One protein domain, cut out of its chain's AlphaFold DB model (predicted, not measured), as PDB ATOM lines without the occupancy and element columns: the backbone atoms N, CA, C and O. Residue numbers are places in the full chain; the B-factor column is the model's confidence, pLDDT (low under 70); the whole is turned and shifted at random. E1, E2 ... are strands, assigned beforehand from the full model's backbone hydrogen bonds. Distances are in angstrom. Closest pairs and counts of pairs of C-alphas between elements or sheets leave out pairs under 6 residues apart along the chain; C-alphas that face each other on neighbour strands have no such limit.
ATOM      1  N   GLU A   2     172.454 170.418 123.375       87.56
ATOM      2  CA  GLU A   2     171.872 170.296 124.712       87.56
ATOM      3  C   GLU A   2     170.560 171.079 124.730       87.56
ATOM      4  O   GLU A   2     170.547 172.308 124.625       87.56
ATOM      5  N   LEU A   3     169.451 170.341 124.744       89.62
ATOM      6  CA  LEU A   3     168.115 170.895 124.568       89.62
ATOM      7  C   LEU A   3     167.216 170.438 125.710       89.62
ATOM      8  O   LEU A   3     167.260 169.280 126.131       89.62
ATOM      9  N   GLN A   4     166.346 171.340 126.149       92.06
ATOM     10  CA  GLN A   4     165.129 170.967 126.851       92.06
ATOM     11  C   GLN A   4     163.997 170.895 125.830       92.06
ATOM     12  O   GLN A   4     163.746 171.862 125.112       92.06
ATOM     13  N   VAL A   5     163.305 169.761 125.784       93.38
ATOM     14  CA  VAL A   5     162.128 169.567 124.938       93.38
ATOM     15  C   VAL A   5     160.940 169.241 125.823       93.38
ATOM     16  O   VAL A   5     160.881 168.168 126.417       93.38
ATOM     17  N   ASP A   6     159.993 170.164 125.896       94.31
ATOM     18  CA  ASP A   6     158.720 169.976 126.577       94.31
ATOM     19  C   ASP A   6     157.649 169.628 125.538       94.31
ATOM     20  O   ASP A   6     157.483 170.362 124.567       94.31
ATOM     21  N   TYR A   7     156.906 168.536 125.713       94.06
ATOM     22  CA  TYR A   7     155.867 168.119 124.767       94.06
ATOM     23  C   TYR A   7     154.577 167.675 125.456       94.06
ATOM     24  O   TYR A   7     154.578 167.186 126.584       94.06
ATOM     25  N   TRP A   8     153.467 167.840 124.743       92.69
ATOM     26  CA  TRP A   8     152.120 167.476 125.164       92.69
ATOM     27  C   TRP A   8     151.530 166.521 124.138       92.69
ATOM     28  O   TRP A   8     151.508 166.828 122.942       92.69
ATOM     29  N   THR A   9     151.038 165.374 124.593       89.06
ATOM     30  CA  THR A   9     150.305 164.444 123.730       89.06
ATOM     31  C   THR A   9     148.890 164.957 123.497       89.06
ATOM     32  O   THR A   9     148.263 165.485 124.417       89.06
ATOM     33  N   ALA A  10     148.377 164.821 122.277       80.06
ATOM     34  CA  ALA A  10     146.981 165.140 122.004       80.06
ATOM     35  C   ALA A  10     146.079 164.200 122.816       80.06
ATOM     36  O   ALA A  10     146.341 162.999 122.903       80.06
ATOM     37  N   ALA A  11     145.026 164.749 123.427       67.44
ATOM     38  CA  ALA A  11     144.019 163.932 124.086       67.44
ATOM     39  C   ALA A  11     143.382 163.005 123.043       67.44
ATOM     40  O   ALA A  11     142.939 163.467 121.986       67.44
ATOM     41  N   GLN A  12     143.359 161.699 123.321       56.88
ATOM     42  CA  GLN A  12     142.620 160.772 122.474       56.88
ATOM     43  C   GLN A  12     141.129 161.122 122.562       56.88
ATOM     44  O   GLN A  12     140.623 161.291 123.677       56.88
ATOM     45  N   LYS A  29     151.996 166.905 130.142       90.38
ATOM     46  CA  LYS A  29     153.285 167.513 129.811       90.38
ATOM     47  C   LYS A  29     154.397 166.521 130.132       90.38
ATOM     48  O   LYS A  29     154.502 166.041 131.256       90.38
ATOM     49  N   ASN A  30     155.259 166.279 129.162       93.00
ATOM     50  CA  ASN A  30     156.467 165.484 129.300       93.00
ATOM     51  C   ASN A  30     157.684 166.352 128.969       93.00
ATOM     52  O   ASN A  30     157.581 167.282 128.171       93.00
ATOM     53  N   THR A  31     158.836 166.030 129.557       92.88
ATOM     54  CA  THR A  31     160.075 166.792 129.378       92.88
ATOM     55  C   THR A  31     161.237 165.851 129.079       92.88
ATOM     56  O   THR A  31     161.498 164.922 129.839       92.88
ATOM     57  N   LEU A  32     161.972 166.127 128.002       91.31
ATOM     58  CA  LEU A  32     163.252 165.500 127.683       91.31
ATOM     59  C   LEU A  32     164.377 166.512 127.905       91.31
ATOM     60  O   LEU A  32     164.327 167.628 127.389       91.31
ATOM     61  N   ARG A  33     165.399 166.115 128.664       89.19
ATOM     62  CA  ARG A  33     166.635 166.883 128.869       89.19
ATOM     63  C   ARG A  33     167.818 165.962 128.625       89.19
ATOM     64  O   ARG A  33     168.126 165.126 129.470       89.19
ATOM     65  N   CYS A  34     168.432 166.066 127.453       85.00
ATOM     66  CA  CYS A  34     169.638 165.314 127.123       85.00
ATOM     67  C   CYS A  34     170.394 165.954 125.950       85.00
ATOM     68  O   CYS A  34     169.954 166.935 125.343       85.00
ATOM     69  N   THR A  35     171.548 165.372 125.618       87.06
ATOM     70  CA  THR A  35     172.353 165.795 124.473       87.06
ATOM     71  C   THR A  35     171.927 165.052 123.212       87.06
ATOM     72  O   THR A  35     172.274 163.887 122.986       87.06
ATOM     73  N   PHE A  36     171.232 165.766 122.336       87.38
ATOM     74  CA  PHE A  36     170.789 165.269 121.042       87.38
ATOM     75  C   PHE A  36     171.903 165.372 119.992       87.38
ATOM     76  O   PHE A  36     172.673 166.342 119.939       87.38
ATOM     77  N   ARG A  37     171.990 164.348 119.143       89.62
ATOM     78  CA  ARG A  37     172.663 164.395 117.841       89.62
ATOM     79  C   ARG A  37     171.756 165.072 116.815       89.62
ATOM     80  O   ARG A  37     172.244 165.916 116.075       89.62
ATOM     81  N   SER A  38     170.474 164.712 116.802       89.44
ATOM     82  CA  SER A  38     169.446 165.325 115.960       89.44
ATOM     83  C   SER A  38     168.056 165.160 116.577       89.44
ATOM     84  O   SER A  38     167.814 164.244 117.367       89.44
ATOM     85  N   LEU A  39     167.154 166.062 116.197       92.62
ATOM     86  CA  LEU A  39     165.734 166.034 116.518       92.62
ATOM     87  C   LEU A  39     164.977 166.369 115.234       92.62
ATOM     88  O   LEU A  39     165.239 167.399 114.617       92.62
ATOM     89  N   GLN A  40     164.064 165.496 114.830       94.12
ATOM     90  CA  GLN A  40     163.230 165.672 113.647       94.12
ATOM     91  C   GLN A  40     161.767 165.595 114.057       94.12
ATOM     92  O   GLN A  40     161.389 164.720 114.831       94.12
ATOM     93  N   VAL A  41     160.944 166.498 113.528       94.56
ATOM     94  CA  VAL A  41     159.496 166.501 113.748       94.56
ATOM     95  C   VAL A  41     158.800 166.469 112.399       94.56
ATOM     96  O   VAL A  41     159.176 167.206 111.492       94.56
ATOM     97  N   SER A  42     157.780 165.631 112.269       93.25
ATOM     98  CA  SER A  42     156.926 165.573 111.085       93.25
ATOM     99  C   SER A  42     155.457 165.564 111.484       93.25
ATOM    100  O   SER A  42     155.081 164.994 112.513       93.25
ATOM    101  N   ARG A  43     154.601 166.163 110.652       89.94
ATOM    102  CA  ARG A  43     153.151 166.005 110.808       89.94
ATOM    103  C   ARG A  43     152.743 164.572 110.482       89.94
ATOM    104  O   ARG A  43     153.284 163.973 109.556       89.94
ATOM    105  N   LEU A  44     151.800 164.040 111.252       87.69
ATOM    106  CA  LEU A  44     151.175 162.755 110.963       87.69
ATOM    107  C   LEU A  44     149.941 162.970 110.072       87.69
ATOM    108  O   LEU A  44     149.256 163.988 110.219       87.69
ATOM    109  N   PRO A  45     149.653 162.045 109.139       81.38
ATOM    110  CA  PRO A  45     148.445 162.116 108.330       81.38
ATOM    111  C   PRO A  45     147.204 162.000 109.224       81.38
ATOM    112  O   PRO A  45     147.171 161.197 110.157       81.38
ATOM    113  N   SER A  46     146.172 162.794 108.934       69.12
ATOM    114  CA  SER A  46     144.869 162.636 109.585       69.12
ATOM    115  C   SER A  46     144.180 161.388 109.029       69.12
ATOM    116  O   SER A  46     144.135 161.205 107.815       69.12
ATOM    117  N   SER A  47     143.635 160.533 109.898       61.56
ATOM    118  CA  SER A  47     143.076 159.211 109.553       61.56
ATOM    119  C   SER A  47     141.776 159.245 108.718       61.56
ATOM    120  O   SER A  47     141.041 158.264 108.681       61.56
ATOM    121  N   GLY A  48     141.432 160.355 108.066       57.62
ATOM    122  CA  GLY A  48     140.193 160.491 107.287       57.62
ATOM    123  C   GLY A  48     138.910 160.574 108.128       57.62
ATOM    124  O   GLY A  48     137.859 160.922 107.598       57.62
ATOM    125  N   GLU A  49     138.975 160.333 109.439       59.28
ATOM    126  CA  GLU A  49     137.878 160.617 110.362       59.28
ATOM    127  C   GLU A  49     137.800 162.120 110.648       59.28
ATOM    128  O   GLU A  49     138.759 162.737 111.116       59.28
ATOM    129  N   ALA A  50     136.620 162.706 110.429       55.25
ATOM    130  CA  ALA A  50     136.337 164.136 110.598       55.25
ATOM    131  C   ALA A  50     136.550 164.683 112.031       55.25
ATOM    132  O   ALA A  50     136.402 165.882 112.260       55.25
ATOM    133  N   ALA A  51     136.895 163.822 112.995       57.50
ATOM    134  CA  ALA A  51     137.112 164.160 114.401       57.50
ATOM    135  C   ALA A  51     138.534 163.851 114.911       57.50
ATOM    136  O   ALA A  51     138.803 164.059 116.096       57.50
ATOM    137  N   ALA A  52     139.446 163.358 114.062       66.25
ATOM    138  CA  ALA A  52     140.810 163.067 114.488       66.25
ATOM    139  C   ALA A  52     141.576 164.374 114.755       66.25
ATOM    140  O   ALA A  52     141.711 165.231 113.877       66.25
ATOM    141  N   THR A  53     142.077 164.537 115.980       75.81
ATOM    142  CA  THR A  53     142.914 165.680 116.349       75.81
ATOM    143  C   THR A  53     144.243 165.603 115.583       75.81
ATOM    144  O   THR A  53     144.880 164.547 115.578       75.81
ATOM    145  N   PRO A  54     144.687 166.684 114.909       85.19
ATOM    146  CA  PRO A  54     145.986 166.696 114.246       85.19
ATOM    147  C   PRO A  54     147.105 166.387 115.242       85.19
ATOM    148  O   PRO A  54     147.126 166.929 116.349       85.19
ATOM    149  N   THR A  55     148.061 165.546 114.842       90.06
ATOM    150  CA  THR A  55     149.218 165.187 115.674       90.06
ATOM    151  C   THR A  55     150.519 165.183 114.875       90.06
ATOM    152  O   THR A  55     150.536 165.230 113.643       90.06
ATOM    153  N   MET A  56     151.634 165.165 115.595       93.19
ATOM    154  CA  MET A  56     152.988 165.087 115.061       93.19
ATOM    155  C   MET A  56     153.720 163.874 115.637       93.19
ATOM    156  O   MET A  56     153.371 163.360 116.707       93.19
ATOM    157  N   ALA A  57     154.768 163.461 114.935       93.19
ATOM    158  CA  ALA A  57     155.778 162.547 115.434       93.19
ATOM    159  C   ALA A  57     157.108 163.280 115.598       93.19
ATOM    160  O   ALA A  57     157.455 164.141 114.791       93.19
ATOM    161  N   MET A  58     157.845 162.923 116.641       94.94
ATOM    162  CA  MET A  58     159.185 163.412 116.918       94.94
ATOM    163  C   MET A  58     160.148 162.230 116.981       94.94
ATOM    164  O   MET A  58     159.971 161.329 117.799       94.94
ATOM    165  N   THR A  59     161.193 162.267 116.161       94.50
ATOM    166  CA  THR A  59     162.303 161.315 116.187       94.50
ATOM    167  C   THR A  59     163.521 161.994 116.789       94.50
ATOM    168  O   THR A  59     163.996 163.012 116.280       94.50
ATOM    169  N   VAL A  60     164.039 161.433 117.876       91.81
ATOM    170  CA  VAL A  60     165.232 161.929 118.564       91.81
ATOM    171  C   VAL A  60     166.365 160.925 118.441       91.81
ATOM    172  O   VAL A  60     166.169 159.728 118.642       91.81
ATOM    173  N   ILE A  61     167.560 161.419 118.137       90.25
ATOM    174  CA  ILE A  61     168.794 160.633 118.169       90.25
ATOM    175  C   ILE A  61     169.685 161.259 119.228       90.25
ATOM    176  O   ILE A  61     170.041 162.434 119.120       90.25
ATOM    177  N   THR A  62     170.058 160.497 120.252       87.62
ATOM    178  CA  THR A  62     170.936 161.001 121.319       87.62
ATOM    179  C   THR A  62     172.402 160.675 121.035       87.62
ATOM    180  O   THR A  62     172.721 159.802 120.226       87.62
ATOM    181  N   LYS A  63     173.329 161.407 121.663       74.19
ATOM    182  CA  LYS A  63     174.771 161.127 121.545       74.19
ATOM    183  C   LYS A  63     175.263 160.017 122.489       74.19
ATOM    184  O   LYS A  63     176.430 159.646 122.408       74.19
ATOM    185  N   GLU A  64     174.425 159.476 123.376       65.06
ATOM    186  CA  GLU A  64     174.887 158.574 124.439       65.06
ATOM    187  C   GLU A  64     174.923 157.101 124.008       65.06
ATOM    188  O   GLU A  64     173.930 156.540 123.562       65.06
ATOM    189  N   LYS A  65     176.049 156.415 124.217       53.78
ATOM    190  CA  LYS A  65     176.094 154.948 124.170       53.78
ATOM    191  C   LYS A  65     175.377 154.413 125.410       53.78
ATOM    192  O   LYS A  65     175.929 154.540 126.497       53.78
ATOM    193  N   ASN A  84     169.876 153.760 118.881       68.12
ATOM    194  CA  ASN A  84     169.800 154.966 119.724       68.12
ATOM    195  C   ASN A  84     168.790 156.030 119.232       68.12
ATOM    196  O   ASN A  84     168.849 157.187 119.656       68.12
ATOM    197  N   SER A  85     167.905 155.679 118.299       80.12
ATOM    198  CA  SER A  85     166.787 156.546 117.934       80.12
ATOM    199  C   SER A  85     165.557 156.193 118.769       80.12
ATOM    200  O   SER A  85     165.314 155.036 119.120       80.12
ATOM    201  N   GLN A  86     164.779 157.209 119.126       90.00
ATOM    202  CA  GLN A  86     163.466 157.043 119.737       90.00
ATOM    203  C   GLN A  86     162.461 157.860 118.934       90.00
ATOM    204  O   GLN A  86     162.679 159.044 118.684       90.00
ATOM    205  N   CYS A  87     161.350 157.231 118.556       91.38
ATOM    206  CA  CYS A  87     160.222 157.894 117.910       91.38
ATOM    207  C   CYS A  87     159.070 158.039 118.911       91.38
ATOM    208  O   CYS A  87     158.676 157.069 119.560       91.38
ATOM    209  N   ILE A  88     158.545 159.255 119.051       91.94
ATOM    210  CA  ILE A  88     157.410 159.601 119.912       91.94
ATOM    211  C   ILE A  88     156.299 160.139 119.012       91.94
ATOM    212  O   ILE A  88     156.487 161.140 118.327       91.94
ATOM    213  N   GLN A  89     155.140 159.483 119.014       91.81
ATOM    214  CA  GLN A  89     153.980 159.860 118.200       91.81
ATOM    215  C   GLN A  89     152.873 160.500 119.048       91.81
ATOM    216  O   GLN A  89     152.924 160.476 120.278       91.81
ATOM    217  N   GLY A  90     151.859 161.067 118.387       89.75
ATOM    218  CA  GLY A  90     150.679 161.619 119.057       89.75
ATOM    219  C   GLY A  90     150.929 162.960 119.751       89.75
ATOM    220  O   GLY A  90     150.201 163.324 120.671       89.75
ATOM    221  N   ILE A  91     151.963 163.701 119.345       91.56
ATOM    222  CA  ILE A  91     152.318 164.988 119.948       91.56
ATOM    223  C   ILE A  91     151.404 166.081 119.384       91.56
ATOM    224  O   ILE A  91     151.363 166.298 118.175       91.56
ATOM    225  N   GLY A  92     150.693 166.791 120.259       89.75
ATOM    226  CA  GLY A  92     149.872 167.948 119.893       89.75
ATOM    227  C   GLY A  92     150.657 169.262 119.923       89.75
ATOM    228  O   GLY A  92     150.473 170.118 119.059       89.75
ATOM    229  N   ARG A  93     151.572 169.414 120.887       91.50
ATOM    230  CA  ARG A  93     152.429 170.599 121.047       91.50
ATOM    231  C   ARG A  93     153.813 170.188 121.527       91.50
ATOM    232  O   ARG A  93     153.925 169.295 122.363       91.50
ATOM    233  N   LEU A  94     154.847 170.873 121.055       93.62
ATOM    234  CA  LEU A  94     156.199 170.778 121.593       93.62
ATOM    235  C   LEU A  94     156.859 172.154 121.669       93.62
ATOM    236  O   LEU A  94     156.603 173.030 120.846       93.62
ATOM    237  N   VAL A  95     157.719 172.329 122.659       93.69
ATOM    238  CA  VAL A  95     158.562 173.500 122.867       93.69
ATOM    239  C   VAL A  95     159.982 172.994 123.032       93.69
ATOM    240  O   VAL A  95     160.237 172.122 123.859       93.69
ATOM    241  N   CYS A  96     160.902 173.530 122.244       92.88
ATOM    242  CA  CYS A  96     162.316 173.230 122.339       92.88
ATOM    243  C   CYS A  96     163.073 174.499 122.716       92.88
ATOM    244  O   CYS A  96     162.886 175.542 122.090       92.88
ATOM    245  N   SER A  97     163.940 174.389 123.717       92.19
ATOM    246  CA  SER A  97     164.795 175.476 124.186       92.19
ATOM    247  C   SER A  97     166.232 174.989 124.298       92.19
ATOM    248  O   SER A  97     166.492 173.914 124.851       92.19
ATOM    249  N   ALA A  98     167.174 175.785 123.803       88.62
ATOM    250  CA  ALA A  98     168.592 175.563 124.048       88.62
ATOM    251  C   ALA A  98     168.906 175.827 125.527       88.62
ATOM    252  O   ALA A  98     168.480 176.840 126.078       88.62
ATOM    253  N   GLN A  99     169.638 174.920 126.181       82.50
ATOM    254  CA  GLN A  99     169.972 175.090 127.604       82.50
ATOM    255  C   GLN A  99     171.169 176.018 127.845       82.50
ATOM    256  O   GLN A  99     171.274 176.605 128.917       82.50
ATOM    257  N   SER A 100     172.044 176.187 126.854       74.81
ATOM    258  CA  SER A 100     173.187 177.101 126.924       74.81
ATOM    259  C   SER A 100     173.062 178.196 125.870       74.81
ATOM    260  O   SER A 100     172.753 177.915 124.710       74.81
ATOM    261  N   GLN A 101     173.345 179.441 126.268       63.47
ATOM    262  CA  GLN A 101     173.352 180.615 125.387       63.47
ATOM    263  C   GLN A 101     174.414 180.507 124.280       63.47
ATOM    264  O   GLN A 101     174.233 181.062 123.198       63.47
ATOM    265  N   GLU A 102     175.488 179.754 124.527       66.19
ATOM    266  CA  GLU A 102     176.533 179.453 123.541       66.19
ATOM    267  C   GLU A 102     176.059 178.439 122.485       66.19
ATOM    268  O   GLU A 102     176.541 178.412 121.355       66.19
ATOM    269  N   HIS A 103     175.059 177.624 122.825       66.06
ATOM    270  CA  HIS A 103     174.504 176.590 121.960       66.06
ATOM    271  C   HIS A 103     173.232 177.063 121.261       66.06
ATOM    272  O   HIS A 103     172.159 176.473 121.409       66.06
ATOM    273  N   ARG A 104     173.359 178.102 120.434       73.44
ATOM    274  CA  ARG A 104     172.302 178.443 119.479       73.44
ATOM    275  C   ARG A 104     172.120 177.327 118.450       73.44
ATOM    276  O   ARG A 104     173.081 176.662 118.057       73.44
ATOM    277  N   GLN A 105     170.878 177.084 118.051       81.38
ATOM    278  CA  GLN A 105     170.520 175.944 117.213       81.38
ATOM    279  C   GLN A 105     170.240 176.376 115.781       81.38
ATOM    280  O   GLN A 105     169.687 177.447 115.534       81.38
ATOM    281  N   ARG A 106     170.587 175.493 114.845       88.62
ATOM    282  CA  ARG A 106     170.104 175.572 113.468       88.62
ATOM    283  C   ARG A 106     168.849 174.726 113.348       88.62
ATOM    284  O   ARG A 106     168.877 173.546 113.697       88.62
ATOM    285  N   VAL A 107     167.765 175.329 112.877       89.00
ATOM    286  CA  VAL A 107     166.459 174.682 112.728       89.00
ATOM    287  C   VAL A 107     166.052 174.752 111.263       89.00
ATOM    288  O   VAL A 107     166.035 175.828 110.680       89.00
ATOM    289  N   LEU A 108     165.718 173.609 110.667       91.38
ATOM    290  CA  LEU A 108     165.199 173.541 109.303       91.38
ATOM    291  C   LEU A 108     163.685 173.321 109.361       91.38
ATOM    292  O   LEU A 108     163.235 172.319 109.914       91.38
ATOM    293  N   ILE A 109     162.911 174.246 108.796       88.94
ATOM    294  CA  ILE A 109     161.445 174.181 108.747       88.94
ATOM    295  C   ILE A 109     161.029 174.212 107.283       88.94
ATOM    296  O   ILE A 109     161.289 175.199 106.606       88.94
ATOM    297  N   ASP A 110     160.415 173.134 106.792       87.19
ATOM    298  CA  ASP A 110     159.913 173.028 105.413       87.19
ATOM    299  C   ASP A 110     160.943 173.453 104.338       87.19
ATOM    300  O   ASP A 110     160.610 174.057 103.323       87.19
ATOM    301  N   GLY A 111     162.225 173.146 104.575       88.88
ATOM    302  CA  GLY A 111     163.342 173.487 103.683       88.88
ATOM    303  C   GLY A 111     163.978 174.863 103.922       88.88
ATOM    304  O   GLY A 111     165.010 175.158 103.326       88.88
ATOM    305  N   VAL A 112     163.428 175.678 104.823       88.06
ATOM    306  CA  VAL A 112     163.985 176.982 105.208       88.06
ATOM    307  C   VAL A 112     164.870 176.829 106.442       88.06
ATOM    308  O   VAL A 112     164.421 176.331 107.478       88.06
ATOM    309  N   GLU A 113     166.134 177.250 106.341       92.88
ATOM    310  CA  GLU A 113     167.085 177.226 107.457       92.88
ATOM    311  C   GLU A 113     166.948 178.487 108.319       92.88
ATOM    312  O   GLU A 113     167.019 179.613 107.832       92.88
ATOM    313  N   TRP A 114     166.803 178.277 109.622       88.06
ATOM    314  CA  TRP A 114     166.806 179.303 110.651       88.06
ATOM    315  C   TRP A 114     168.043 179.117 111.520       88.06
ATOM    316  O   TRP A 114     168.254 178.050 112.105       88.06
ATOM    317  N   ASN A 115     168.861 180.161 111.604       90.50
ATOM    318  CA  ASN A 115     170.078 180.185 112.402       90.50
ATOM    319  C   ASN A 115     169.847 180.914 113.727       90.50
ATOM    320  O   ASN A 115     168.855 181.619 113.904       90.50
ATOM    321  N   ASP A 116     170.775 180.722 114.662       88.81
ATOM    322  CA  ASP A 116     170.798 181.425 115.942       88.81
ATOM    323  C   ASP A 116     169.544 181.232 116.830       88.81
ATOM    324  O   ASP A 116     169.262 182.039 117.717       88.81
ATOM    325  N   VAL A 117     168.801 180.133 116.643       89.12
ATOM    326  CA  VAL A 117     167.544 179.877 117.359       89.12
ATOM    327  C   VAL A 117     167.826 179.463 118.803       89.12
ATOM    328  O   VAL A 117     168.533 178.486 119.064       89.12
ATOM    329  N   THR A 118     167.247 180.194 119.753       88.81
ATOM    330  CA  THR A 118     167.344 179.907 121.194       88.81
ATOM    331  C   THR A 118     166.138 179.129 121.713       88.81
ATOM    332  O   THR A 118     166.272 178.335 122.646       88.81
ATOM    333  N   PHE A 119     164.973 179.308 121.085       90.31
ATOM    334  CA  PHE A 119     163.759 178.553 121.364       90.31
ATOM    335  C   PHE A 119     162.869 178.456 120.120       90.31
ATOM    336  O   PHE A 119     162.856 179.356 119.281       90.31
ATOM    337  N   PHE A 120     162.086 177.386 120.023       91.06
ATOM    338  CA  PHE A 120     161.003 177.273 119.048       91.06
ATOM    339  C   PHE A 120     159.850 176.441 119.607       91.06
ATOM    340  O   PHE A 120     160.028 175.577 120.466       91.06
ATOM    341  N   GLN A 121     158.647 176.697 119.102       92.56
ATOM    342  CA  GLN A 121     157.444 175.961 119.464       92.56
ATOM    343  C   GLN A 121     156.767 175.438 118.202       92.56
ATOM    344  O   GLN A 121     156.581 176.183 117.245       92.56
ATOM    345  N   LEU A 122     156.340 174.176 118.239       91.75
ATOM    346  CA  LEU A 122     155.496 173.581 117.210       91.75
ATOM    347  C   LEU A 122     154.175 173.136 117.830       91.75
ATOM    348  O   LEU A 122     154.114 172.659 118.964       91.75
ATOM    349  N   ALA A 123     153.106 173.282 117.062       89.94
ATOM    350  CA  ALA A 123     151.798 172.753 117.391       89.94
ATOM    351  C   ALA A 123     151.221 172.093 116.142       89.94
ATOM    352  O   ALA A 123     151.313 172.646 115.045       89.94
ATOM    353  N   ALA A 124     150.617 170.921 116.318       85.75
ATOM    354  CA  ALA A 124     149.931 170.221 115.239       85.75
ATOM    355  C   ALA A 124     148.717 171.025 114.749       85.75
ATOM    356  O   ALA A 124     148.359 170.976 113.575       85.75
ATOM    357  N   GLN A 125     148.131 171.809 115.654       82.25
ATOM    358  CA  GLN A 125     147.058 172.745 115.380       82.25
ATOM    359  C   GLN A 125     147.316 174.049 116.134       82.25
ATOM    360  O   GLN A 125     147.571 174.050 117.338       82.25
ATOM    361  N   TRP A 126     147.252 175.166 115.416       71.50
ATOM    362  CA  TRP A 126     147.372 176.496 115.999       71.50
ATOM    363  C   TRP A 126     145.986 176.977 116.431       71.50
ATOM    364  O   TRP A 126     144.989 176.682 115.774       71.50
ATOM    365  N   SER A 127     145.907 177.739 117.523       58.66
ATOM    366  CA  SER A 127     144.643 178.274 118.049       58.66
ATOM    367  C   SER A 127     144.073 179.431 117.222       58.66
ATOM    368  O   SER A 127     143.168 180.123 117.687       58.66
ATOM    369  N   SER A 128     144.597 179.693 116.019       60.34
ATOM    370  CA  SER A 128     144.048 180.744 115.172       60.34
ATOM    371  C   SER A 128     142.593 180.427 114.846       60.34
ATOM    372  O   SER A 128     142.258 179.297 114.496       60.34
ATOM    373  N   HIS A 129     141.735 181.446 114.866       55.09
ATOM    374  CA  HIS A 129     140.347 181.344 114.398       55.09
ATOM    375  C   HIS A 129     140.235 180.903 112.921       55.09
ATOM    376  O   HIS A 129     139.148 180.587 112.442       55.09
ATOM    377  N   VAL A 130     141.360 180.840 112.205       57.34
ATOM    378  CA  VAL A 130     141.482 180.313 110.849       57.34
ATOM    379  C   VAL A 130     141.556 178.784 110.896       57.34
ATOM    380  O   VAL A 130     142.610 178.202 111.132       57.34
ATOM    381  N   LYS A 131     140.410 178.127 110.682       56.88
ATOM    382  CA  LYS A 131     140.309 176.657 110.567       56.88
ATOM    383  C   LYS A 131     140.678 176.142 109.175       56.88
ATOM    384  O   LYS A 131     141.140 175.018 109.040       56.88
ATOM    385  N   HIS A 132     140.469 176.976 108.159       56.16
ATOM    386  CA  HIS A 132     140.760 176.681 106.763       56.16
ATOM    387  C   HIS A 132     141.557 177.846 106.196       56.16
ATOM    388  O   HIS A 132     141.062 178.972 106.151       56.16
ATOM    389  N   PHE A 133     142.794 177.573 105.795       51.75
ATOM    390  CA  PHE A 133     143.598 178.506 105.024       51.75
ATOM    391  C   PHE A 133     143.528 178.046 103.564       51.75
ATOM    392  O   PHE A 133     144.077 176.987 103.255       51.75
ATOM    393  N   PRO A 134     142.792 178.745 102.682       57.88
ATOM    394  CA  PRO A 134     142.729 178.356 101.283       57.88
ATOM    395  C   PRO A 134     144.121 178.526 100.667       57.88
ATOM    396  O   PRO A 134     144.635 179.637 100.571       57.88
ATOM    397  N   ILE A 135     144.741 177.412 100.276       68.50
ATOM    398  CA  ILE A 135     145.978 177.413  99.497       68.50
ATOM    399  C   ILE A 135     145.572 177.191  98.045       68.50
ATOM    400  O   ILE A 135     145.099 176.114  97.690       68.50
ATOM    401  N   CYS A 136     145.752 178.207  97.204       63.78
ATOM    402  CA  CYS A 136     145.697 178.019  95.761       63.78
ATOM    403  C   CYS A 136     147.016 177.384  95.319       63.78
ATOM    404  O   CYS A 136     148.072 178.011  95.409       63.78
ATOM    405  N   ILE A 137     146.958 176.138  94.854       67.25
ATOM    406  CA  ILE A 137     148.075 175.508  94.153       67.25
ATOM    407  C   ILE A 137     147.887 175.848  92.679       67.25
ATOM    408  O   ILE A 137     146.913 175.425  92.061       67.25
ATOM    409  N   PHE A 138     148.787 176.659  92.127       68.75
ATOM    410  CA  PHE A 138     148.823 176.893  90.690       68.75
ATOM    411  C   PHE A 138     149.345 175.626  90.011       68.75
ATOM    412  O   PHE A 138     150.539 175.328  90.070       68.75
ATOM    413  N   GLU A 139     148.452 174.868  89.381       67.94
ATOM    414  CA  GLU A 139     148.854 173.849  88.417       67.94
ATOM    415  C   GLU A 139     149.451 174.547  87.192       67.94
ATOM    416  O   GLU A 139     148.831 175.423  86.586       67.94
ATOM    417  N   HIS A 140     150.680 174.171  86.829       62.62
ATOM    418  CA  HIS A 140     151.230 174.526  85.528       62.62
ATOM    419  C   HIS A 140     150.401 173.802  84.471       62.62
ATOM    420  O   HIS A 140     150.558 172.599  84.264       62.62
ATOM    421  N   ASN A 141     149.509 174.537  83.809       60.16
ATOM    422  CA  ASN A 141     148.807 174.033  82.645       60.16
ATOM    423  C   ASN A 141     149.838 173.879  81.518       60.16
ATOM    424  O   ASN A 141     150.133 174.840  80.805       60.16
ATOM    425  N   ASN A 142     150.431 172.691  81.383       59.28
ATOM    426  CA  ASN A 142     151.174 172.326  80.182       59.28
ATOM    427  C   ASN A 142     150.160 172.178  79.044       59.28
ATOM    428  O   ASN A 142     149.752 171.078  78.686       59.28
ATOM    429  N   SER A 143     149.734 173.317  78.500       55.25
ATOM    430  CA  SER A 143     148.996 173.396  77.250       55.25
ATOM    431  C   SER A 143     149.956 173.027  76.125       55.25
ATOM    432  O   SER A 143     150.578 173.892  75.510       55.25
ATOM    433  N   THR A 144     150.109 171.731  75.872       51.34
ATOM    434  CA  THR A 144     150.567 171.257  74.569       51.34
ATOM    435  C   THR A 144     149.473 171.583  73.559       51.34
ATOM    436  O   THR A 144     148.400 170.979  73.600       51.34
ATOM    437  N   PHE A 145     149.746 172.608  72.746       46.22
ATOM    438  CA  PHE A 145     149.069 172.885  71.479       46.22
ATOM    439  C   PHE A 145     149.079 171.659  70.560       46.22
ATOM    440  O   PHE A 145     150.077 170.901  70.609       46.22
TER     441      PHE A 145
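What this domain is: This is residues 2 to 12, 29 to 65 and 84 to 145 of the 145 residues of the protein "Phosphofurin acidic cluster sorting protein 2" of Myotis davidii (UniProt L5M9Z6). One twisted sheet is folded round on itself: E1, E2, E3 and E4 pair in a closed ring, with E2 and E4 bending sharply, and E7 is added along E4. The small hairpin of E5 and E6 lies beside this body, near E2, and the tail of residues 127 to 145 sticks out and makes much of the length. The printed part has 110 residues, with no named helix and seven strands, E1 to E7 in chain order; the class is all strand, and the neighbour strands are antiparallel. The whole is loose, with a radius of gyration of the C-alphas of 17.5 A, and spans 60 by 37 by 30 A.

How they stand to each other: Start in the branched sheet with E4, residues 85 to 98, which bends by 127 degrees at residue 90. On one side of it, beside residues 90 to 98, you find E1, residues 2 to 9; N 6 and O 95 are 2.8 A apart, within hydrogen-bond range. On the other side are E3, residues 56 to 62, with N 58 and O 88 at 2.8 A, and E7, residues 119 to 123, an edge strand, with N 94 and O 122 at 2.8 A. E2, residues 29 to 43, bends by 136 degrees at residue 35 and is staggered: its residues 29 to 35 pair with E1, with N 5 and O 32 at 2.9 A, and its residues 36 to 43 pair with E3, with N 40 and O 59 at 2.9 A. E2 and E3 form a hairpin, while E1 and E3 are apart. Look next at E5, residues 105 to 109, and E6, residues 112 to 117, an antiparallel hairpin with N 107 and O 114 at 2.9 A. E5 and E2 are near each other, and E6 and E7 meet only through their link.

Where its parts are: Find C-alpha 2 at (171.872, 170.296, 124.712); from there E1 runs 22.4 A to C-alpha 9. E2 begins at C-alpha 29, (153.285, 167.513, 129.811), and its ends are 19.1 A apart. E3 measures 19.4 A and E4 20.1 A; E5, E6 and E7 measure 12.5 A, 13.0 A and 13.9 A. E7 ends at C-alpha 123, (151.798, 172.753, 117.391).

The domain as a whole: The C-alphas of Lys 65 and Phe 145, the two farthest apart, are 61.9 A from each other. Residues 13 to 28 and 66 to 83 are not printed; the gaps between C-alphas are 14.6 A and 7.7 A. The link from E2 to E3 is long, with 12 residues. Without residues 127 to 145, which stand free, the body spans 45 by 30 by 22 A. The mean pLDDT of the printed part is 80.1, and 34 residues are under 70, among them residues 46 to 52 and 127 to 145.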